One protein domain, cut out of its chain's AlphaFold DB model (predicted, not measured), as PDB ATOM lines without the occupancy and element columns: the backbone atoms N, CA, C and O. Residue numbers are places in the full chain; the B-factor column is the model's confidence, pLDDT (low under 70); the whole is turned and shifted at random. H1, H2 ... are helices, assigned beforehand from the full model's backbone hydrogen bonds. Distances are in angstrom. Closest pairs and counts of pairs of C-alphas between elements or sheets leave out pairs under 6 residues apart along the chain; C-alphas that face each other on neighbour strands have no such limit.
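What this domain is: This is residues 63 to 218 of the 219 residues of the protein "RxLR effector protein" of Phytophthora megakarya (UniProt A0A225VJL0). This is an elongated body of eleven helices, most of them short, with the short helix H5 in the middle and H7 next nearest the centre. One end is made by H1, H2 and H4 together with the long helix H3, which starts beside H2 and runs back toward the middle along one side of the body; at the other end H9 and H11 lie side by side, H6 packs on H11, and H10 is the farthest out. The printed part has 156 residues with eleven named helices, H1 to H11 in order along the chain, and no named strand; the class is all helix, and 106 residues are in named elements. The whole is compact, with a radius of gyration of the C-alphas of 16.3 A, and spans 53 by 31 by 26 A along its main axes.

Where its parts are: H1 takes residues 63 to 69 and begins with C-alpha 63 at (252.747, 287.642, 120.342). H2 is residues 78 to 85. H3, the longest helix, is residues 88 to 109 and measures 32.0 A from first to last C-alpha, ending with C-alpha 109 at (252.977, 268.137, 111.399). H4 is residues 124 to 136, 18.2 A long. H5 is residues 141 to 147 and H6 is residues 155 to 160. H7, residues 163 to 173, is 15.5 A long. H8, four residues, is 175 to 178, H9 is 181 to 188, and H10 is 196 to 201. H11, residues 203 to 216, is 19.8 A long and ends with C-alpha 216 at (247.430, 262.126, 135.396).

How they stand to each other: H1 touches residues 93 to 100 of H3, opposite ways at a shallow tilt of 25 degrees; their closest C-alphas, of Thr 63 and Ala 97, are 6.1 A apart. H2 only just touches H4, with 3 pairs of C-alphas within 8 A, the closest being those of Leu 81 and Ala 125 at 6.5 A. H3 only just touches H5, about perpendicular at 88 degrees, with the C-alphas of Asp 101 and Val 147 closest at 6.5 A. H4 touches H7 the same way at a steep tilt of 42 degrees, and the C-alphas of Met 131 and Tyr 170 are closest at 6.2 A. H5 touches H9, where the C-alphas of Ala 142 and Ala 181 are closest at 5.1 A. H8 is close to but not clearly touching H5, with the C-alphas of Ala 141 and Ser 177 closest at 5.5 A. H9 touches H11, opposite ways at a shallow tilt of 18 degrees, with the C-alphas of Asp 182 and Ser 212 closest at 6.5 A. H6 touches H11 at a steep tilt of 62 degrees, the C-alphas of Pro 155 and Thr 207 being closest at 4.9 A. H10 touches no helix. Every O i to N i+4 pair is within hydrogen-bond range in H1 to H7, H9 and H11; in H10 it is 1 of 2, and H8 is too short for such a pair.

The domain as a whole: The two C-alphas farthest apart, those of Lys 83 and Lys 197, are 53.9 A apart. The printed part has no cut. The link from H3 to H4, residues 110 to 123, is long; the other links are tight or short. The mean pLDDT of the printed part is 89.2, and Gly 179 is the one printed residue under 70.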
ATOM      1  N   THR A  63     254.002 287.307 119.640       97.06
ATOM      2  CA  THR A  63     252.747 287.642 120.342       97.06
ATOM      3  C   THR A  63     252.958 288.776 121.343       97.06
ATOM      4  O   THR A  63     252.096 289.644 121.448       97.06
ATOM      5  N   SER A  64     254.127 288.845 121.986       96.94
ATOM      6  CA  SER A  64     254.482 289.906 122.934       96.94
ATOM      7  C   SER A  64     254.638 291.277 122.277       96.94
ATOM      8  O   SER A  64     254.218 292.290 122.846       96.94
ATOM      9  N   ASP A  65     255.171 291.331 121.055       97.06
ATOM     10  CA  ASP A  65     255.235 292.581 120.295       97.06
ATOM     11  C   ASP A  65     253.840 293.049 119.894       97.06
ATOM     12  O   ASP A  65     253.531 294.233 120.023       97.06
ATOM     13  N   VAL A  66     252.968 292.142 119.436       97.75
ATOM     14  CA  VAL A  66     251.579 292.497 119.097       97.75
ATOM     15  C   VAL A  66     250.797 292.912 120.345       97.75
ATOM     16  O   VAL A  66     250.099 293.923 120.313       97.75
ATOM     17  N   TRP A  67     250.969 292.210 121.466       98.19
ATOM     18  CA  TRP A  67     250.409 292.580 122.770       98.19
ATOM     19  C   TRP A  67     250.787 294.015 123.161       98.19
ATOM     20  O   TRP A  67     249.932 294.819 123.537       98.19
ATOM     21  N   THR A  68     252.063 294.370 123.003       97.56
ATOM     22  CA  THR A  68     252.579 295.709 123.319       97.56
ATOM     23  C   THR A  68     252.085 296.760 122.323       97.56
ATOM     24  O   THR A  68     251.629 297.822 122.745       97.56
ATOM     25  N   LYS A  69     252.091 296.460 121.015       96.94
ATOM     26  CA  LYS A  69     251.565 297.337 119.951       96.94
ATOM     27  C   LYS A  69     250.087 297.673 120.141       96.94
ATOM     28  O   LYS A  69     249.668 298.773 119.801       96.94
ATOM     29  N   LEU A  70     249.309 296.749 120.702       97.00
ATOM     30  CA  LEU A  70     247.891 296.945 121.015       97.00
ATOM     31  C   LEU A  70     247.657 297.648 122.365       97.00
ATOM     32  O   LEU A  70     246.513 297.794 122.790       97.00
ATOM     33  N   GLY A  71     248.719 298.118 123.026       97.12
ATOM     34  CA  GLY A  71     248.640 298.930 124.241       97.12
ATOM     35  C   GLY A  71     248.582 298.134 125.544       97.12
ATOM     36  O   GLY A  71     248.406 298.724 126.607       97.12
ATOM     37  N   PHE A  72     248.765 296.813 125.507       98.00
ATOM     38  CA  PHE A  72     248.632 295.965 126.696       98.00
ATOM     39  C   PHE A  72     249.942 295.751 127.468       98.00
ATOM     40  O   PHE A  72     249.952 295.079 128.500       98.00
ATOM     41  N   GLY A  73     251.055 296.351 127.025       96.06
ATOM     42  CA  GLY A  73     252.376 296.185 127.652       96.06
ATOM     43  C   GLY A  73     252.451 296.614 129.127       96.06
ATOM     44  O   GLY A  73     253.323 296.148 129.855       96.06
ATOM     45  N   ASN A  74     251.513 297.449 129.588       95.69
ATOM     46  CA  ASN A  74     251.451 297.941 130.967       95.69
ATOM     47  C   ASN A  74     250.378 297.264 131.836       95.69
ATOM     48  O   ASN A  74     250.189 297.685 132.974       95.69
ATOM     49  N   VAL A  75     249.687 296.231 131.340       97.62
ATOM     50  CA  VAL A  75     248.703 295.474 132.131       97.62
ATOM     51  C   VAL A  75     249.442 294.621 133.164       97.62
ATOM     52  O   VAL A  75     250.187 293.708 132.803       97.62
ATOM     53  N   LYS A  76     249.250 294.911 134.454       95.44
ATOM     54  CA  LYS A  76     249.990 294.283 135.565       95.44
ATOM     55  C   LYS A  76     249.095 293.515 136.533       95.44
ATOM     56  O   LYS A  76     249.601 292.690 137.288       95.44
ATOM     57  N   THR A  77     247.788 293.769 136.522       97.00
ATOM     58  CA  THR A  77     246.828 293.192 137.475       97.00
ATOM     59  C   THR A  77     245.693 292.436 136.784       97.00
ATOM     60  O   THR A  77     245.395 292.655 135.608       97.00
ATOM     61  N   GLN A  78     245.018 291.551 137.527       95.50
ATOM     62  CA  GLN A  78     243.839 290.830 137.027       95.50
ATOM     63  C   GLN A  78     242.680 291.782 136.693       95.50
ATOM     64  O   GLN A  78     241.930 291.533 135.751       95.50
ATOM     65  N   GLU A  79     242.532 292.880 137.437       97.06
ATOM     66  CA  GLU A  79     241.497 293.882 137.176       97.06
ATOM     67  C   GLU A  79     241.748 294.606 135.846       97.06
ATOM     68  O   GLU A  79     240.845 294.710 135.014       97.06
ATOM     69  N   GLU A  80     242.982 295.054 135.602       97.94
ATOM     70  CA  GLU A  80     243.372 295.671 134.329       97.94
ATOM     71  C   GLU A  80     243.215 294.696 133.163       97.94
ATOM     72  O   GLU A  80     242.710 295.081 132.110       97.94
ATOM     73  N   LEU A  81     243.586 293.426 133.356       97.81
ATOM     74  CA  LEU A  81     243.386 292.389 132.347       97.81
ATOM     75  C   LEU A  81     241.895 292.181 132.044       97.81
ATOM     76  O   LEU A  81     241.510 292.083 130.880       97.81
ATOM     77  N   THR A  82     241.044 292.185 133.070       96.62
ATOM     78  CA  THR A  82     239.586 292.074 132.909       96.62
ATOM     79  C   THR A  82     239.035 293.256 132.110       96.62
ATOM     80  O   THR A  82     238.262 293.051 131.173       96.62
ATOM     81  N   LYS A  83     239.481 294.486 132.400       96.69
ATOM     82  CA  LYS A  83     239.114 295.680 131.617       96.69
ATOM     83  C   LYS A  83     239.587 295.570 130.166       96.69
ATOM     84  O   LYS A  83     238.799 295.799 129.252       96.69
ATOM     85  N   ALA A  84     240.840 295.166 129.950       97.19
ATOM     86  CA  ALA A  84     241.402 294.968 128.616       97.19
ATOM     87  C   ALA A  84     240.614 293.920 127.815       97.19
ATOM     88  O   ALA A  84     240.347 294.136 126.634       97.19
ATOM     89  N   SER A  85     240.169 292.837 128.463       95.25
ATOM     90  CA  SER A  85     239.439 291.740 127.814       95.25
ATOM     91  C   SER A  85     238.126 292.161 127.138       95.25
ATOM     92  O   SER A  85     237.693 291.517 126.179       95.25
ATOM     93  N   GLY A  86     237.528 293.266 127.598       94.69
ATOM     94  CA  GLY A  86     236.320 293.859 127.027       94.69
ATOM     95  C   GLY A  86     236.552 294.734 125.790       94.69
ATOM     96  O   GLY A  86     235.588 295.267 125.250       94.69
ATOM     97  N   THR A  87     237.799 294.913 125.347       96.19
ATOM     98  CA  THR A  87     238.139 295.772 124.200       96.19
ATOM     99  C   THR A  87     238.241 294.986 122.891       96.19
ATOM    100  O   THR A  87     238.677 293.832 122.874       96.19
ATOM    101  N   ASP A  88     237.925 295.636 121.767       93.50
ATOM    102  CA  ASP A  88     238.104 295.046 120.432       93.50
ATOM    103  C   ASP A  88     239.577 294.709 120.152       93.50
ATOM    104  O   ASP A  88     239.878 293.653 119.595       93.50
ATOM    105  N   ALA A  89     240.508 295.549 120.620       96.12
ATOM    106  CA  ALA A  89     241.948 295.325 120.492       96.12
ATOM    107  C   ALA A  89     242.396 294.013 121.159       96.12
ATOM    108  O   ALA A  89     243.234 293.293 120.617       96.12
ATOM    109  N   PHE A  90     241.805 293.642 122.295       97.81
ATOM    110  CA  PHE A  90     242.127 292.375 122.949       97.81
ATOM    111  C   PHE A  90     241.633 291.179 122.134       97.81
ATOM    112  O   PHE A  90     242.306 290.154 122.047       97.81
ATOM    113  N   GLN A  91     240.486 291.315 121.468       96.19
ATOM    114  CA  GLN A  91     239.985 290.276 120.571       96.19
ATOM    115  C   GLN A  91     240.856 290.136 119.313       96.19
ATOM    116  O   GLN A  91     241.093 289.012 118.868       96.19
ATOM    117  N   VAL A  92     241.391 291.244 118.781       96.44
ATOM    118  CA  VAL A  92     242.403 291.224 117.705       96.44
ATOM    119  C   VAL A  92     243.648 290.461 118.160       96.44
ATOM    120  O   VAL A  92     244.121 289.577 117.444       96.44
ATOM    121  N   TYR A  93     244.140 290.739 119.373       98.12
ATOM    122  CA  TYR A  93     245.265 290.007 119.955       98.12
ATOM    123  C   TYR A  93     244.990 288.498 120.028       98.12
ATOM    124  O   TYR A  93     245.800 287.712 119.544       98.12
ATOM    125  N   LEU A  94     243.842 288.079 120.576       97.69
ATOM    126  CA  LEU A  94     243.512 286.656 120.698       97.69
ATOM    127  C   LEU A  94     243.412 285.952 119.337       97.69
ATOM    128  O   LEU A  94     243.884 284.825 119.205       97.69
ATOM    129  N   ARG A  95     242.844 286.610 118.317       96.75
ATOM    130  CA  ARG A  95     242.785 286.063 116.950       96.75
ATOM    131  C   ARG A  95     244.171 285.923 116.324       96.75
ATOM    132  O   ARG A  95     244.445 284.920 115.663       96.75
ATOM    133  N   TYR A  96     245.054 286.899 116.542       97.75
ATOM    134  CA  TYR A  96     246.448 286.784 116.116       97.75
ATOM    135  C   TYR A  96     247.154 285.629 116.831       97.75
ATOM    136  O   TYR A  96     247.765 284.784 116.182       97.75
ATOM    137  N   ALA A  97     247.007 285.548 118.151       97.31
ATOM    138  CA  ALA A  97     247.636 284.532 118.976       97.31
ATOM    139  C   ALA A  97     247.181 283.104 118.609       97.31
ATOM    140  O   ALA A  97     248.016 282.208 118.522       97.31
ATOM    141  N   ASP A  98     245.894 282.887 118.312       95.88
ATOM    142  CA  ASP A  98     245.407 281.594 117.795       95.88
ATOM    143  C   ASP A  98     245.983 281.283 116.400       95.88
ATOM    144  O   ASP A  98     246.334 280.142 116.115       95.88
ATOM    145  N   SER A  99     246.183 282.294 115.548       95.81
ATOM    146  CA  SER A  99     246.822 282.090 114.237       95.81
ATOM    147  C   SER A  99     248.298 281.697 114.352       95.81
ATOM    148  O   SER A  99     248.771 280.858 113.583       95.81
ATOM    149  N   VAL A 100     249.020 282.260 115.327       96.12
ATOM    150  CA  VAL A 100     250.392 281.843 115.659       96.12
ATOM    151  C   VAL A 100     250.404 280.391 116.139       96.12
ATOM    152  O   VAL A 100     251.225 279.606 115.665       96.12
ATOM    153  N   ASP A 101     249.460 279.999 117.001       95.12
ATOM    154  CA  ASP A 101     249.356 278.607 117.444       95.12
ATOM    155  C   ASP A 101     249.079 277.649 116.282       95.12
ATOM    156  O   ASP A 101     249.743 276.622 116.158       95.12
ATOM    157  N   ASN A 102     248.131 277.988 115.403       91.88
ATOM    158  CA  ASN A 102     247.784 277.163 114.246       91.88
ATOM    159  C   ASN A 102     248.987 276.985 113.306       91.88
ATOM    160  O   ASN A 102     249.202 275.892 112.779       91.88
ATOM    161  N   ARG A 103     249.824 278.020 113.146       90.62
ATOM    162  CA  ARG A 103     251.093 277.913 112.409       90.62
ATOM    163  C   ARG A 103     252.086 276.988 113.111       90.62
ATOM    164  O   ARG A 103     252.722 276.187 112.433       90.62
ATOM    165  N   ALA A 104     252.214 277.062 114.436       89.94
ATOM    166  CA  ALA A 104     253.084 276.162 115.199       89.94
ATOM    167  C   ALA A 104     252.631 274.694 115.094       89.94
ATOM    168  O   ALA A 104     253.456 273.804 114.904       89.94
ATOM    169  N   VAL A 105     251.319 274.444 115.134       86.19
ATOM    170  CA  VAL A 105     250.731 273.116 114.891       86.19
ATOM    171  C   VAL A 105     251.057 272.623 113.480       86.19
ATOM    172  O   VAL A 105     251.499 271.489 113.320       86.19
ATOM    173  N   ALA A 106     250.875 273.458 112.455       87.06
ATOM    174  CA  ALA A 106     251.186 273.083 111.075       87.06
ATOM    175  C   ALA A 106     252.675 272.737 110.892       87.06
ATOM    176  O   ALA A 106     252.997 271.707 110.304       87.06
ATOM    177  N   LYS A 107     253.575 273.547 111.470       86.88
ATOM    178  CA  LYS A 107     255.021 273.274 111.499       86.88
ATOM    179  C   LYS A 107     255.341 271.932 112.161       86.88
ATOM    180  O   LYS A 107     256.125 271.162 111.616       86.88
ATOM    181  N   SER A 108     254.675 271.618 113.275       81.69
ATOM    182  CA  SER A 108     254.811 270.328 113.966       81.69
ATOM    183  C   SER A 108     254.488 269.141 113.059       81.69
ATOM    184  O   SER A 108     255.296 268.223 112.921       81.69
ATOM    185  N   TYR A 109     253.350 269.185 112.356       78.31
ATOM    186  CA  TYR A 109     252.977 268.137 111.399       78.31
ATOM    187  C   TYR A 109     253.980 267.997 110.246       78.31
ATOM    188  O   TYR A 109     254.234 266.884 109.783       78.31
ATOM    189  N   ASN A 110     254.588 269.106 109.824       82.94
ATOM    190  CA  ASN A 110     255.624 269.128 108.794       82.94
ATOM    191  C   ASN A 110     257.027 268.762 109.315       82.94
ATOM    192  O   ASN A 110     257.970 268.745 108.526       82.94
ATOM    193  N   LYS A 111     257.175 268.443 110.612       79.19
ATOM    194  CA  LYS A 111     258.462 268.163 111.278       79.19
ATOM    195  C   LYS A 111     259.462 269.321 111.176       79.19
ATOM    196  O   LYS A 111     260.671 269.106 111.110       79.19
ATOM    197  N   GLU A 112     258.948 270.544 111.139       82.81
ATOM    198  CA  GLU A 112     259.745 271.761 111.223       82.81
ATOM    199  C   GLU A 112     260.028 272.116 112.689       82.81
ATOM    200  O   GLU A 112     259.294 271.712 113.594       82.81
ATOM    201  N   GLU A 113     261.070 272.913 112.930       80.50
ATOM    202  CA  GLU A 113     261.374 273.428 114.265       80.50
ATOM    203  C   GLU A 113     260.219 274.297 114.796       80.50
ATOM    204  O   GLU A 113     259.744 275.231 114.135       80.50
ATOM    205  N   ILE A 114     259.770 273.989 116.015       79.50
ATOM    206  CA  ILE A 114     258.691 274.708 116.691       79.50
ATOM    207  C   ILE A 114     259.302 275.637 117.736       79.50
ATOM    208  O   ILE A 114     259.769 275.202 118.787       79.50
ATOM    209  N   VAL A 115     259.219 276.940 117.480       82.62
ATOM    210  CA  VAL A 115     259.507 277.958 118.494       82.62
ATOM    211  C   VAL A 115     258.286 278.096 119.413       82.62
ATOM    212  O   VAL A 115     257.159 278.141 118.904       82.62
ATOM    213  N   PRO A 116     258.459 278.180 120.748       87.44
ATOM    214  CA  PRO A 116     257.351 278.410 121.666       87.44
ATOM    215  C   PRO A 116     256.511 279.625 121.257       87.44
ATOM    216  O   PRO A 116     257.035 280.714 121.031       87.44
ATOM    217  N   VAL A 117     255.188 279.460 121.222       92.56
ATOM    218  CA  VAL A 117     254.229 280.501 120.789       92.56
ATOM    219  C   VAL A 117     254.057 281.631 121.803       92.56
ATOM    220  O   VAL A 117     253.245 282.538 121.610       92.56
ATOM    221  N   ILE A 118     254.729 281.509 122.941       91.38
ATOM    222  CA  ILE A 118     254.783 282.493 124.002       91.38
ATOM    223  C   ILE A 118     256.206 282.521 124.541       91.38
ATOM    224  O   ILE A 118     256.790 281.479 124.862       91.38
ATOM    225  N   SER A 119     256.769 283.721 124.626       87.62
ATOM    226  CA  SER A 119     258.117 283.897 125.140       87.62
ATOM    227  C   SER A 119     258.155 283.600 126.638       87.62
ATOM    228  O   SER A 119     257.238 283.915 127.406       87.62
ATOM    229  N   VAL A 120     259.279 283.048 127.088       82.25
ATOM    230  CA  VAL A 120     259.564 282.902 128.518       82.25
ATOM    231  C   VAL A 120     259.586 284.255 129.238       82.25
ATOM    232  O   VAL A 120     259.289 284.297 130.436       82.25
ATOM    233  N   ASP A 121     259.827 285.348 128.511       86.81
ATOM    234  CA  ASP A 121     259.863 286.722 129.024       86.81
ATOM    235  C   ASP A 121     258.558 287.497 128.774       86.81
ATOM    236  O   ASP A 121     258.433 288.646 129.195       86.81
ATOM    237  N   SER A 122     257.546 286.862 128.164       93.19
ATOM    238  CA  SER A 122     256.204 287.441 128.049       93.19
ATOM    239  C   SER A 122     255.664 287.834 129.424       93.19
ATOM    240  O   SER A 122     255.881 287.131 130.427       93.19
ATOM    241  N   SER A 123     254.933 288.948 129.462       94.56
ATOM    242  CA  SER A 123     254.360 289.480 130.697       94.56
ATOM    243  C   SER A 123     253.425 288.466 131.364       94.56
ATOM    244  O   SER A 123     252.849 287.587 130.715       94.56
ATOM    245  N   TRP A 124     253.244 288.599 132.679       94.56
ATOM    246  CA  TRP A 124     252.265 287.792 133.409       94.56
ATOM    247  C   TRP A 124     250.860 287.907 132.791       94.56
ATOM    248  O   TRP A 124     250.195 286.889 132.600       94.56
ATOM    249  N   ALA A 125     250.441 289.120 132.413       97.00
ATOM    250  CA  ALA A 125     249.119 289.367 131.846       97.00
ATOM    251  C   ALA A 125     248.934 288.697 130.476       97.00
ATOM    252  O   ALA A 125     247.896 288.086 130.232       97.00
ATOM    253  N   GLU A 126     249.953 288.736 129.612       97.62
ATOM    254  CA  GLU A 126     249.923 288.046 128.318       97.62
ATOM    255  C   GLU A 126     249.802 286.525 128.505       97.62
ATOM    256  O   GLU A 126     248.935 285.886 127.904       97.62
ATOM    257  N   LYS A 127     250.625 285.943 129.390       96.06
ATOM    258  CA  LYS A 127     250.580 284.512 129.737       96.06
ATOM    259  C   LYS A 127     249.212 284.101 130.271       96.06
ATOM    260  O   LYS A 127     248.662 283.092 129.830       96.06
ATOM    261  N   LYS A 128     248.642 284.905 131.169       96.00
ATOM    262  CA  LYS A 128     247.314 284.681 131.744       96.00
ATOM    263  C   LYS A 128     246.221 284.728 130.673       96.00
ATOM    264  O   LYS A 128     245.440 283.784 130.583       96.00
ATOM    265  N   ALA A 129     246.228 285.748 129.812       97.31
ATOM    266  CA  ALA A 129     245.291 285.876 128.694       97.31
ATOM    267  C   ALA A 129     245.349 284.668 127.746       97.31
ATOM    268  O   ALA A 129     244.320 284.123 127.341       97.31
ATOM    269  N   ARG A 130     246.565 284.217 127.414       96.94
ATOM    270  CA  ARG A 130     246.797 283.062 126.538       96.94
ATOM    271  C   ARG A 130     246.275 281.778 127.165       96.94
ATOM    272  O   ARG A 130     245.493 281.074 126.528       96.94
ATOM    273  N   MET A 131     246.597 281.533 128.432       96.38
ATOM    274  CA  MET A 131     246.076 280.387 129.172       96.38
ATOM    275  C   MET A 131     244.547 280.379 129.215       96.38
ATOM    276  O   MET A 131     243.935 279.371 128.874       96.38
ATOM    277  N   GLU A 132     243.918 281.496 129.583       95.69
ATOM    278  CA  GLU A 132     242.455 281.608 129.635       95.69
ATOM    279  C   GLU A 132     241.812 281.375 128.262       95.69
ATOM    280  O   GLU A 132     240.766 280.727 128.174       95.69
ATOM    281  N   SER A 133     242.460 281.819 127.179       96.50
ATOM    282  CA  SER A 133     241.999 281.542 125.815       96.50
ATOM    283  C   SER A 133     242.026 280.044 125.484       96.50
ATOM    284  O   SER A 133     241.049 279.520 124.944       96.50
ATOM    285  N   TRP A 134     243.079 279.321 125.882       96.62
ATOM    286  CA  TRP A 134     243.174 277.872 125.689       96.62
ATOM    287  C   TRP A 134     242.162 277.107 126.541       96.62
ATOM    288  O   TRP A 134     241.561 276.150 126.053       96.62
ATOM    289  N   VAL A 135     241.934 277.545 127.784       95.12
ATOM    290  CA  VAL A 135     240.907 276.985 128.678       95.12
ATOM    291  C   VAL A 135     239.527 277.148 128.044       95.12
ATOM    292  O   VAL A 135     238.791 276.173 127.910       95.12
ATOM    293  N   LYS A 136     239.189 278.364 127.596       94.19
ATOM    294  CA  LYS A 136     237.899 278.669 126.963       94.19
ATOM    295  C   LYS A 136     237.673 277.854 125.690       94.19
ATOM    296  O   LYS A 136     236.562 277.391 125.452       94.19
ATOM    297  N   ALA A 137     238.720 277.667 124.891       93.06
ATOM    298  CA  ALA A 137     238.678 276.852 123.680       93.06
ATOM    299  C   ALA A 137     238.813 275.340 123.948       93.06
ATOM    300  O   ALA A 137     238.827 274.557 123.002       93.06
ATOM    301  N   ASN A 138     238.927 274.927 125.216       91.81
ATOM    302  CA  ASN A 138     239.154 273.549 125.643       91.81
ATOM    303  C   ASN A 138     240.285 272.847 124.865       91.81
ATOM    304  O   ASN A 138     240.135 271.713 124.401       91.81
ATOM    305  N   LYS A 139     241.417 273.532 124.678       91.75
ATOM    306  CA  LYS A 139     242.545 272.971 123.922       91.75
ATOM    307  C   LYS A 139     243.086 271.709 124.635       91.75
ATOM    308  O   LYS A 139     243.118 271.654 125.862       91.75
ATOM    309  N   PRO A 140     243.529 270.656 123.938       90.38
ATOM    310  CA  PRO A 140     244.101 269.487 124.614       90.38
ATOM    311  C   PRO A 140     245.362 269.834 125.424       90.38
ATOM    312  O   PRO A 140     246.148 270.683 125.008       90.38
ATOM    313  N   ALA A 141     245.619 269.151 126.544       90.69
ATOM    314  CA  ALA A 141     246.841 269.387 127.328       90.69
ATOM    315  C   ALA A 141     248.122 269.177 126.497       90.69
ATOM    316  O   ALA A 141     249.050 269.978 126.570       90.69
ATOM    317  N   ALA A 142     248.136 268.153 125.636       87.62
ATOM    318  CA  ALA A 142     249.241 267.900 124.713       87.62
ATOM    319  C   ALA A 142     249.466 269.056 123.719       87.62
ATOM    320  O   ALA A 142     250.611 269.399 123.436       87.62
ATOM    321  N   TYR A 143     248.392 269.706 123.249       90.00
ATOM    322  CA  TYR A 143     248.498 270.908 122.418       90.00
ATOM    323  C   TYR A 143     249.178 272.040 123.191       90.00
ATOM    324  O   TYR A 143     250.131 272.627 122.691       90.00
ATOM    325  N   VAL A 144     248.727 272.323 124.420       93.00
ATOM    326  CA  VAL A 144     249.274 273.436 125.215       93.00
ATOM    327  C   VAL A 144     250.752 273.196 125.511       93.00
ATOM    328  O   VAL A 144     251.585 274.074 125.331       93.00
ATOM    329  N   MET A 145     251.107 271.974 125.880       89.88
ATOM    330  CA  MET A 145     252.494 271.571 126.078       89.88
ATOM    331  C   MET A 145     253.352 271.728 124.810       89.88
ATOM    332  O   MET A 145     254.495 272.182 124.900       89.88
ATOM    333  N   MET A 146     252.813 271.372 123.638       89.00
ATOM    334  CA  MET A 146     253.508 271.528 122.361       89.00
ATOM    335  C   MET A 146     253.796 272.999 122.071       89.00
ATOM    336  O   MET A 146     254.951 273.355 121.849       89.00
ATOM    337  N   VAL A 147     252.774 273.856 122.129       91.56
ATOM    338  CA  VAL A 147     252.927 275.283 121.813       91.56
ATOM    339  C   VAL A 147     253.788 276.018 122.850       91.56
ATOM    340  O   VAL A 147     254.437 277.005 122.522       91.56
ATOM    341  N   LEU A 148     253.879 275.509 124.082       91.88
ATOM    342  CA  LEU A 148     254.819 275.989 125.104       91.88
ATOM    343  C   LEU A 148     256.263 275.486 124.915       91.88
ATOM    344  O   LEU A 148     257.140 275.889 125.685       91.88
ATOM    345  N   GLY A 149     256.511 274.617 123.927       88.75
ATOM    346  CA  GLY A 149     257.825 274.047 123.622       88.75
ATOM    347  C   GLY A 149     258.340 273.061 124.668       88.75
ATOM    348  O   GLY A 149     259.544 272.908 124.821       88.75
ATOM    349  N   LEU A 150     257.452 272.412 125.429       89.00
ATOM    350  CA  LEU A 150     257.854 271.472 126.485       89.00
ATOM    351  C   LEU A 150     258.055 270.038 125.970       89.00
ATOM    352  O   LEU A 150     258.688 269.229 126.642       89.00
ATOM    353  N   HIS A 151     257.495 269.720 124.803       84.06
ATOM    354  CA  HIS A 151     257.431 268.362 124.255       84.06
ATOM    355  C   HIS A 151     258.767 267.822 123.724       84.06
ATOM    356  O   HIS A 151     258.940 266.609 123.691       84.06
ATOM    357  N   ASP A 152     259.698 268.703 123.348       81.56
ATOM    358  CA  ASP A 152     261.000 268.341 122.761       81.56
ATOM    359  C   ASP A 152     262.168 268.497 123.755       81.56
ATOM    360  O   ASP A 152     263.345 268.501 123.411       81.56
ATOM    361  N   LEU A 153     261.849 268.669 125.041       86.75
ATOM    362  CA  LEU A 153     262.835 268.870 126.097       86.75
ATOM    363  C   LEU A 153     263.113 267.569 126.849       86.75
ATOM    364  O   LEU A 153     262.219 266.757 127.078       86.75
ATOM    365  N   SER A 154     264.343 267.400 127.335       86.00
ATOM    366  CA  SER A 154     264.653 266.349 128.312       86.00
ATOM    367  C   SER A 154     263.910 266.595 129.637       86.00
ATOM    368  O   SER A 154     263.538 267.737 129.935       86.00
ATOM    369  N   PRO A 155     263.742 265.585 130.511       84.56
ATOM    370  CA  PRO A 155     263.009 265.770 131.764       84.56
ATOM    371  C   PRO A 155     263.626 266.847 132.668       84.56
ATOM    372  O   PRO A 155     262.914 267.581 133.352       84.56
ATOM    373  N   ALA A 156     264.959 266.951 132.676       88.38
ATOM    374  CA  ALA A 156     265.669 267.987 133.421       88.38
ATOM    375  C   ALA A 156     265.398 269.383 132.837       88.38
ATOM    376  O   ALA A 156     265.102 270.313 133.589       88.38
ATOM    377  N   ALA A 157     265.420 269.509 131.507       90.69
ATOM    378  CA  ALA A 157     265.133 270.765 130.824       90.69
ATOM    379  C   ALA A 157     263.680 271.215 131.045       90.69
ATOM    380  O   ALA A 157     263.464 272.377 131.390       90.69
ATOM    381  N   VAL A 158     262.699 270.303 130.971       88.38
ATOM    382  CA  VAL A 158     261.289 270.597 131.298       88.38
ATOM    383  C   VAL A 158     261.163 271.174 132.707       88.38
ATOM    384  O   VAL A 158     260.556 272.227 132.878       88.38
ATOM    385  N   LYS A 159     261.767 270.524 133.714       88.19
ATOM    386  CA  LYS A 159     261.707 270.966 135.121       88.19
ATOM    387  C   LYS A 159     262.263 272.374 135.332       88.19
ATOM    388  O   LYS A 159     261.768 273.099 136.189       88.19
ATOM    389  N   SER A 160     263.280 272.755 134.562       89.19
ATOM    390  CA  SER A 160     263.888 274.089 134.617       89.19
ATOM    391  C   SER A 160     263.177 275.144 133.759       89.19
ATOM    392  O   SER A 160     263.472 276.333 133.874       89.19
ATOM    393  N   ASN A 161     262.246 274.740 132.888       88.81
ATOM    394  CA  ASN A 161     261.609 275.641 131.937       88.81
ATOM    395  C   ASN A 161     260.538 276.509 132.621       88.81
ATOM    396  O   ASN A 161     259.597 276.003 133.235       88.81
ATOM    397  N   LYS A 162     260.628 277.835 132.458       88.56
ATOM    398  CA  LYS A 162     259.676 278.801 133.039       88.56
ATOM    399  C   LYS A 162     258.228 278.584 132.571       88.56
ATOM    400  O   LYS A 162     257.299 278.897 133.314       88.56
ATOM    401  N   ASN A 163     258.020 278.023 131.378       91.38
ATOM    402  CA  ASN A 163     256.692 277.714 130.845       91.38
ATOM    403  C   ASN A 163     256.027 276.516 131.543       91.38
ATOM    404  O   ASN A 163     254.807 276.378 131.459       91.38
ATOM    405  N   LEU A 164     256.774 275.688 132.289       90.94
ATOM    406  CA  LEU A 164     256.197 274.570 133.043       90.94
ATOM    407  C   LEU A 164     255.167 275.051 134.073       90.94
ATOM    408  O   LEU A 164     254.129 274.415 134.245       90.94
ATOM    409  N   LYS A 165     255.412 276.198 134.722       91.19
ATOM    410  CA  LYS A 165     254.465 276.778 135.685       91.19
ATOM    411  C   LYS A 165     253.132 277.131 135.019       91.19
ATOM    412  O   LYS A 165     252.081 276.773 135.539       91.19
ATOM    413  N   LEU A 166     253.183 277.765 133.847       93.44
ATOM    414  CA  LEU A 166     251.990 278.110 133.069       93.44
ATOM    415  C   LEU A 166     251.219 276.854 132.639       93.44
ATOM    416  O   LEU A 166     249.994 276.822 132.710       93.44
ATOM    417  N   PHE A 167     251.935 275.801 132.236       93.38
ATOM    418  CA  PHE A 167     251.316 274.522 131.900       93.38
ATOM    419  C   PHE A 167     250.638 273.865 133.111       93.38
ATOM    420  O   PHE A 167     249.517 273.379 132.997       93.38
ATOM    421  N   ALA A 168     251.268 273.888 134.286       91.44
ATOM    422  CA  ALA A 168     250.667 273.356 135.507       91.44
ATOM    423  C   ALA A 168     249.381 274.111 135.895       91.44
ATOM    424  O   ALA A 168     248.366 273.481 136.189       91.44
ATOM    425  N   GLU A 169     249.391 275.447 135.828       92.88
ATOM    426  CA  GLU A 169     248.198 276.279 136.060       92.88
ATOM    427  C   GLU A 169     247.074 275.965 135.055       92.88
ATOM    428  O   GLU A 169     245.896 275.883 135.424       92.88
ATOM    429  N   TYR A 170     247.433 275.716 133.791       94.44
ATOM    430  CA  TYR A 170     246.493 275.293 132.757       94.44
ATOM    431  C   TYR A 170     245.799 273.967 133.107       94.44
ATOM    432  O   TYR A 170     244.571 273.884 133.039       94.44
ATOM    433  N   LEU A 171     246.563 272.945 133.513       91.12
ATOM    434  CA  LEU A 171     246.022 271.627 133.870       91.12
ATOM    435  C   LEU A 171     245.042 271.709 135.045       91.12
ATOM    436  O   LEU A 171     243.967 271.110 134.990       91.12
ATOM    437  N   GLN A 172     245.382 272.495 136.070       89.00
ATOM    438  CA  GLN A 172     244.512 272.722 137.228       89.00
ATOM    439  C   GLN A 172     243.196 273.400 136.830       89.00
ATOM    440  O   GLN A 172     242.133 273.055 137.348       89.00
ATOM    441  N   THR A 173     243.261 274.343 135.888       90.31
ATOM    442  CA  THR A 173     242.098 275.118 135.440       90.31
ATOM    443  C   THR A 173     241.214 274.332 134.465       90.31
ATOM    444  O   THR A 173     239.994 274.489 134.484       90.31
ATOM    445  N   ASN A 174     241.791 273.469 133.618       89.12
ATOM    446  CA  ASN A 174     241.058 272.743 132.578       89.12
ATOM    447  C   ASN A 174     241.203 271.216 132.661       89.12
ATOM    448  O   ASN A 174     241.702 270.564 131.737       89.12
ATOM    449  N   LYS A 175     240.665 270.618 133.730       81.50
ATOM    450  CA  LYS A 175     240.636 269.157 133.932       81.50
ATOM    451  C   LYS A 175     239.990 268.362 132.787       81.50
ATOM    452  O   LYS A 175     240.303 267.193 132.578       81.50
ATOM    453  N   LYS A 176     239.104 268.982 131.999       80.44
ATOM    454  CA  LYS A 176     238.456 268.336 130.842       80.44
ATOM    455  C   LYS A 176     239.435 268.056 129.694       80.44
ATOM    456  O   LYS A 176     239.193 267.151 128.900       80.44
ATOM    457  N   SER A 177     240.559 268.771 129.629       77.69
ATOM    458  CA  SER A 177     241.582 268.611 128.580       77.69
ATOM    459  C   SER A 177     242.411 267.319 128.679       77.69
ATOM    460  O   SER A 177     243.227 267.042 127.795       77.69
ATOM    461  N   LEU A 178     242.205 266.518 129.731       74.00
ATOM    462  CA  LEU A 178     243.040 265.366 130.090       74.00
ATOM    463  C   LEU A 178     242.630 264.056 129.388       74.00
ATOM    464  O   LEU A 178     243.405 263.101 129.385       74.00
ATOM    465  N   GLY A 179     241.431 263.993 128.790       68.75
ATOM    466  CA  GLY A 179     240.848 262.757 128.239       68.75
ATOM    467  C   GLY A 179     241.612 262.137 127.061       68.75
ATOM    468  O   GLY A 179     241.656 260.918 126.955       68.75
ATOM    469  N   ASN A 180     242.280 262.957 126.238       70.50
ATOM    470  CA  ASN A 180     242.981 262.521 125.014       70.50
ATOM    471  C   ASN A 180     244.470 262.912 124.981       70.50
ATOM    472  O   ASN A 180     245.126 262.800 123.947       70.50
ATOM    473  N   ALA A 181     245.011 263.412 126.095       78.56
ATOM    474  CA  ALA A 181     246.361 263.969 126.124       78.56
ATOM    475  C   ALA A 181     247.451 262.909 125.892       78.56
ATOM    476  O   ALA A 181     248.458 263.209 125.265       78.56
ATOM    477  N   ASP A 182     247.231 261.674 126.347       79.62
ATOM    478  CA  ASP A 182     248.223 260.596 126.272       79.62
ATOM    479  C   ASP A 182     248.557 260.171 124.834       79.62
ATOM    480  O   ASP A 182     249.727 260.033 124.481       79.62
ATOM    481  N   ILE A 183     247.530 260.009 123.991       80.00
ATOM    482  CA  ILE A 183     247.684 259.601 122.585       80.00
ATOM    483  C   ILE A 183     248.448 260.682 121.818       80.00
ATOM    484  O   ILE A 183     249.455 260.401 121.176       80.00
ATOM    485  N   LEU A 184     248.016 261.939 121.950       79.19
ATOM    486  CA  LEU A 184     248.677 263.069 121.299       79.19
ATOM    487  C   LEU A 184     250.122 263.245 121.783       79.19
ATOM    488  O   LEU A 184     250.996 263.570 120.986       79.19
ATOM    489  N   LEU A 185     250.390 263.007 123.068       80.94
ATOM    490  CA  LEU A 185     251.735 263.096 123.626       80.94
ATOM    491  C   LEU A 185     252.668 262.031 123.034       80.94
ATOM    492  O   LEU A 185     253.789 262.349 122.649       80.94
ATOM    493  N   LYS A 186     252.204 260.782 122.903       83.56
ATOM    494  CA  LYS A 186     252.969 259.712 122.240       83.56
ATOM    495  C   LYS A 186     253.299 260.060 120.793       83.56
ATOM    496  O   LYS A 186     254.442 259.856 120.379       83.56
ATOM    497  N   HIS A 187     252.323 260.606 120.069       83.12
ATOM    498  CA  HIS A 187     252.490 261.041 118.688       83.12
ATOM    499  C   HIS A 187     253.554 262.136 118.562       83.12
ATOM    500  O   HIS A 187     254.531 261.969 117.834       83.12
ATOM    501  N   LEU A 188     253.410 263.219 119.337       78.00
ATOM    502  CA  LEU A 188     254.331 264.363 119.339       78.00
ATOM    503  C   LEU A 188     255.775 263.962 119.646       78.00
ATOM    504  O   LEU A 188     256.711 264.573 119.149       78.00
ATOM    505  N   MET A 189     255.954 262.931 120.464       83.31
ATOM    506  CA  MET A 189     257.268 262.479 120.914       83.31
ATOM    507  C   MET A 189     257.840 261.342 120.054       83.31
ATOM    508  O   MET A 189     258.899 260.793 120.374       83.31
ATOM    509  N   GLY A 190     257.143 260.975 118.971       81.38
ATOM    510  CA  GLY A 190     257.570 259.947 118.024       81.38
ATOM    511  C   GLY A 190     257.621 258.538 118.617       81.38
ATOM    512  O   GLY A 190     258.352 257.685 118.115       81.38
ATOM    513  N   LEU A 191     256.874 258.274 119.693       84.88
ATOM    514  CA  LEU A 191     256.949 257.003 120.423       84.88
ATOM    515  C   LEU A 191     256.177 255.870 119.739       84.88
ATOM    516  O   LEU A 191     256.441 254.704 120.013       84.88
ATOM    517  N   GLU A 192     255.251 256.197 118.840       81.81
ATOM    518  CA  GLU A 192     254.347 255.243 118.178       81.81
ATOM    519  C   GLU A 192     255.081 254.207 117.313       81.81
ATOM    520  O   GLU A 192     254.599 253.091 117.142       81.81
ATOM    521  N   ASN A 193     256.272 254.555 116.817       80.31
ATOM    522  CA  ASN A 193     257.068 253.709 115.921       80.31
ATOM    523  C   ASN A 193     258.228 252.991 116.631       80.31
ATOM    524  O   ASN A 193     259.018 252.301 115.985       80.31
ATOM    525  N   LEU A 194     258.373 253.159 117.951       82.44
ATOM    526  CA  LEU A 194     259.460 252.546 118.709       82.44
ATOM    527  C   LEU A 194     259.052 251.174 119.245       82.44
ATOM    528  O   LEU A 194     257.985 250.997 119.830       82.44
ATOM    529  N   SER A 195     259.959 250.200 119.132       83.50
ATOM    530  CA  SER A 195     259.809 248.937 119.858       83.50
ATOM    531  C   SER A 195     259.854 249.179 121.377       83.50
ATOM    532  O   SER A 195     260.527 250.115 121.820       83.50
ATOM    533  N   PRO A 196     259.242 248.321 122.215       81.75
ATOM    534  CA  PRO A 196     259.269 248.485 123.676       81.75
ATOM    535  C   PRO A 196     260.685 248.634 124.268       81.75
ATOM    536  O   PRO A 196     260.916 249.408 125.200       81.75
ATOM    537  N   LYS A 197     261.669 247.934 123.686       83.69
ATOM    538  CA  LYS A 197     263.081 248.007 124.092       83.69
ATOM    539  C   LYS A 197     263.759 249.315 123.660       83.69
ATOM    540  O   LYS A 197     264.589 249.842 124.395       83.69
ATOM    541  N   ALA A 198     263.420 249.844 122.484       79.75
ATOM    542  CA  ALA A 198     263.919 251.144 122.030       79.75
ATOM    543  C   ALA A 198     263.270 252.298 122.811       79.75
ATOM    544  O   ALA A 198     263.928 253.278 123.144       79.75
ATOM    545  N   MET A 199     261.992 252.144 123.162       81.69
ATOM    546  CA  MET A 199     261.213 253.129 123.899       81.69
ATOM    547  C   MET A 199     261.788 253.368 125.299       81.69
ATOM    548  O   MET A 199     262.087 254.501 125.648       81.69
ATOM    549  N   THR A 200     262.050 252.315 126.074       78.00
ATOM    550  CA  THR A 200     262.565 252.431 127.457       78.00
ATOM    551  C   THR A 200     263.922 253.134 127.586       78.00
ATOM    552  O   THR A 200     264.209 253.700 128.641       78.00
ATOM    553  N   ASN A 201     264.725 253.159 126.520       80.38
ATOM    554  CA  ASN A 201     266.027 253.830 126.489       80.38
ATOM    555  C   ASN A 201     265.983 255.246 125.889       80.38
ATOM    556  O   ASN A 201     266.986 255.956 125.933       80.38
ATOM    557  N   SER A 202     264.842 255.667 125.339       84.94
ATOM    558  CA  SER A 202     264.685 256.969 124.690       84.94
ATOM    559  C   SER A 202     264.490 258.094 125.711       84.94
ATOM    560  O   SER A 202     263.673 257.980 126.627       84.94
ATOM    561  N   GLU A 203     265.187 259.219 125.529       85.00
ATOM    562  CA  GLU A 203     264.924 260.451 126.291       85.00
ATOM    563  C   GLU A 203     263.483 260.937 126.088       85.00
ATOM    564  O   GLU A 203     262.817 261.302 127.059       85.00
ATOM    565  N   ASN A 204     262.944 260.810 124.871       83.38
ATOM    566  CA  ASN A 204     261.553 261.154 124.576       83.38
ATOM    567  C   ASN A 204     260.582 260.321 125.417       83.38
ATOM    568  O   ASN A 204     259.566 260.828 125.878       83.38
ATOM    569  N   TYR A 205     260.893 259.052 125.687       86.44
ATOM    570  CA  TYR A 205     260.044 258.235 126.552       86.44
ATOM    571  C   TYR A 205     260.125 258.657 128.023       86.44
ATOM    572  O   TYR A 205     259.108 258.673 128.718       86.44
ATOM    573  N   LYS A 206     261.312 259.040 128.512       88.62
ATOM    574  CA  LYS A 206     261.471 259.559 129.881       88.62
ATOM    575  C   LYS A 206     260.700 260.865 130.066       88.62
ATOM    576  O   LYS A 206     260.008 261.023 131.073       88.62
ATOM    577  N   THR A 207     260.776 261.770 129.090       85.62
ATOM    578  CA  THR A 207     260.002 263.017 129.085       85.62
ATOM    579  C   THR A 207     258.504 262.732 128.981       85.62
ATOM    580  O   THR A 207     257.737 263.284 129.768       85.62
ATOM    581  N   TYR A 208     258.086 261.813 128.102       87.06
ATOM    582  CA  TYR A 208     256.693 261.376 127.980       87.06
ATOM    583  C   TYR A 208     256.157 260.896 129.322       87.06
ATOM    584  O   TYR A 208     255.093 261.335 129.745       87.06
ATOM    585  N   LYS A 209     256.906 260.031 130.014       87.06
ATOM    586  CA  LYS A 209     256.492 259.492 131.308       87.06
ATOM    587  C   LYS A 209     256.328 260.607 132.337       87.06
ATOM    588  O   LYS A 209     255.274 260.707 132.949       87.06
ATOM    589  N   TYR A 210     257.316 261.495 132.457       88.19
ATOM    590  CA  TYR A 210     257.240 262.638 133.370       88.19
ATOM    591  C   TYR A 210     256.018 263.533 133.101       88.19
ATOM    592  O   TYR A 210     255.309 263.919 134.030       88.19
ATOM    593  N   LEU A 211     255.754 263.853 131.832       84.12
ATOM    594  CA  LEU A 211     254.641 264.719 131.438       84.12
ATOM    595  C   LEU A 211     253.285 264.013 131.557       84.12
ATOM    596  O   LEU A 211     252.316 264.632 131.994       84.12
ATOM    597  N   SER A 212     253.207 262.722 131.230       84.06
ATOM    598  CA  SER A 212     252.000 261.908 131.411       84.06
ATOM    599  C   SER A 212     251.653 261.780 132.894       84.06
ATOM    600  O   SER A 212     250.503 262.013 133.262       84.06
ATOM    601  N   ASP A 213     252.640 261.538 133.763       86.50
ATOM    602  CA  ASP A 213     252.451 261.501 135.217       86.50
ATOM    603  C   ASP A 213     251.933 262.855 135.739       86.50
ATOM    604  O   ASP A 213     250.981 262.904 136.520       86.50
ATOM    605  N   LEU A 214     252.490 263.978 135.259       82.88
ATOM    606  CA  LEU A 214     252.006 265.322 135.599       82.88
ATOM    607  C   LEU A 214     250.530 265.508 135.205       82.88
ATOM    608  O   LEU A 214     249.735 266.004 135.999       82.88
ATOM    609  N   ILE A 215     250.154 265.100 133.993       80.44
ATOM    610  CA  ILE A 215     248.780 265.190 133.477       80.44
ATOM    611  C   ILE A 215     247.831 264.301 134.295       80.44
ATOM    612  O   ILE A 215     246.734 264.734 134.645       80.44
ATOM    613  N   GLN A 216     248.239 263.073 134.625       79.38
ATOM    614  CA  GLN A 216     247.430 262.126 135.396       79.38
ATOM    615  C   GLN A 216     247.201 262.592 136.834       79.38
ATOM    616  O   GLN A 216     246.072 262.518 137.310       79.38
ATOM    617  N   ASN A 217     248.224 263.148 137.484       82.44
ATOM    618  CA  ASN A 217     248.125 263.686 138.844       82.44
ATOM    619  C   ASN A 217     247.203 264.917 138.955       82.44
ATOM    620  O   ASN A 217     246.879 265.335 140.062       82.44
ATOM    621  N   ASN A 218     246.789 265.506 137.826       74.88
ATOM    622  CA  ASN A 218     245.863 266.640 137.770       74.88
ATOM    623  C   ASN A 218     244.434 266.260 137.317       74.88
ATOM    624  O   ASN A 218     243.597 267.159 137.192       74.88
TER     625      ASN A 218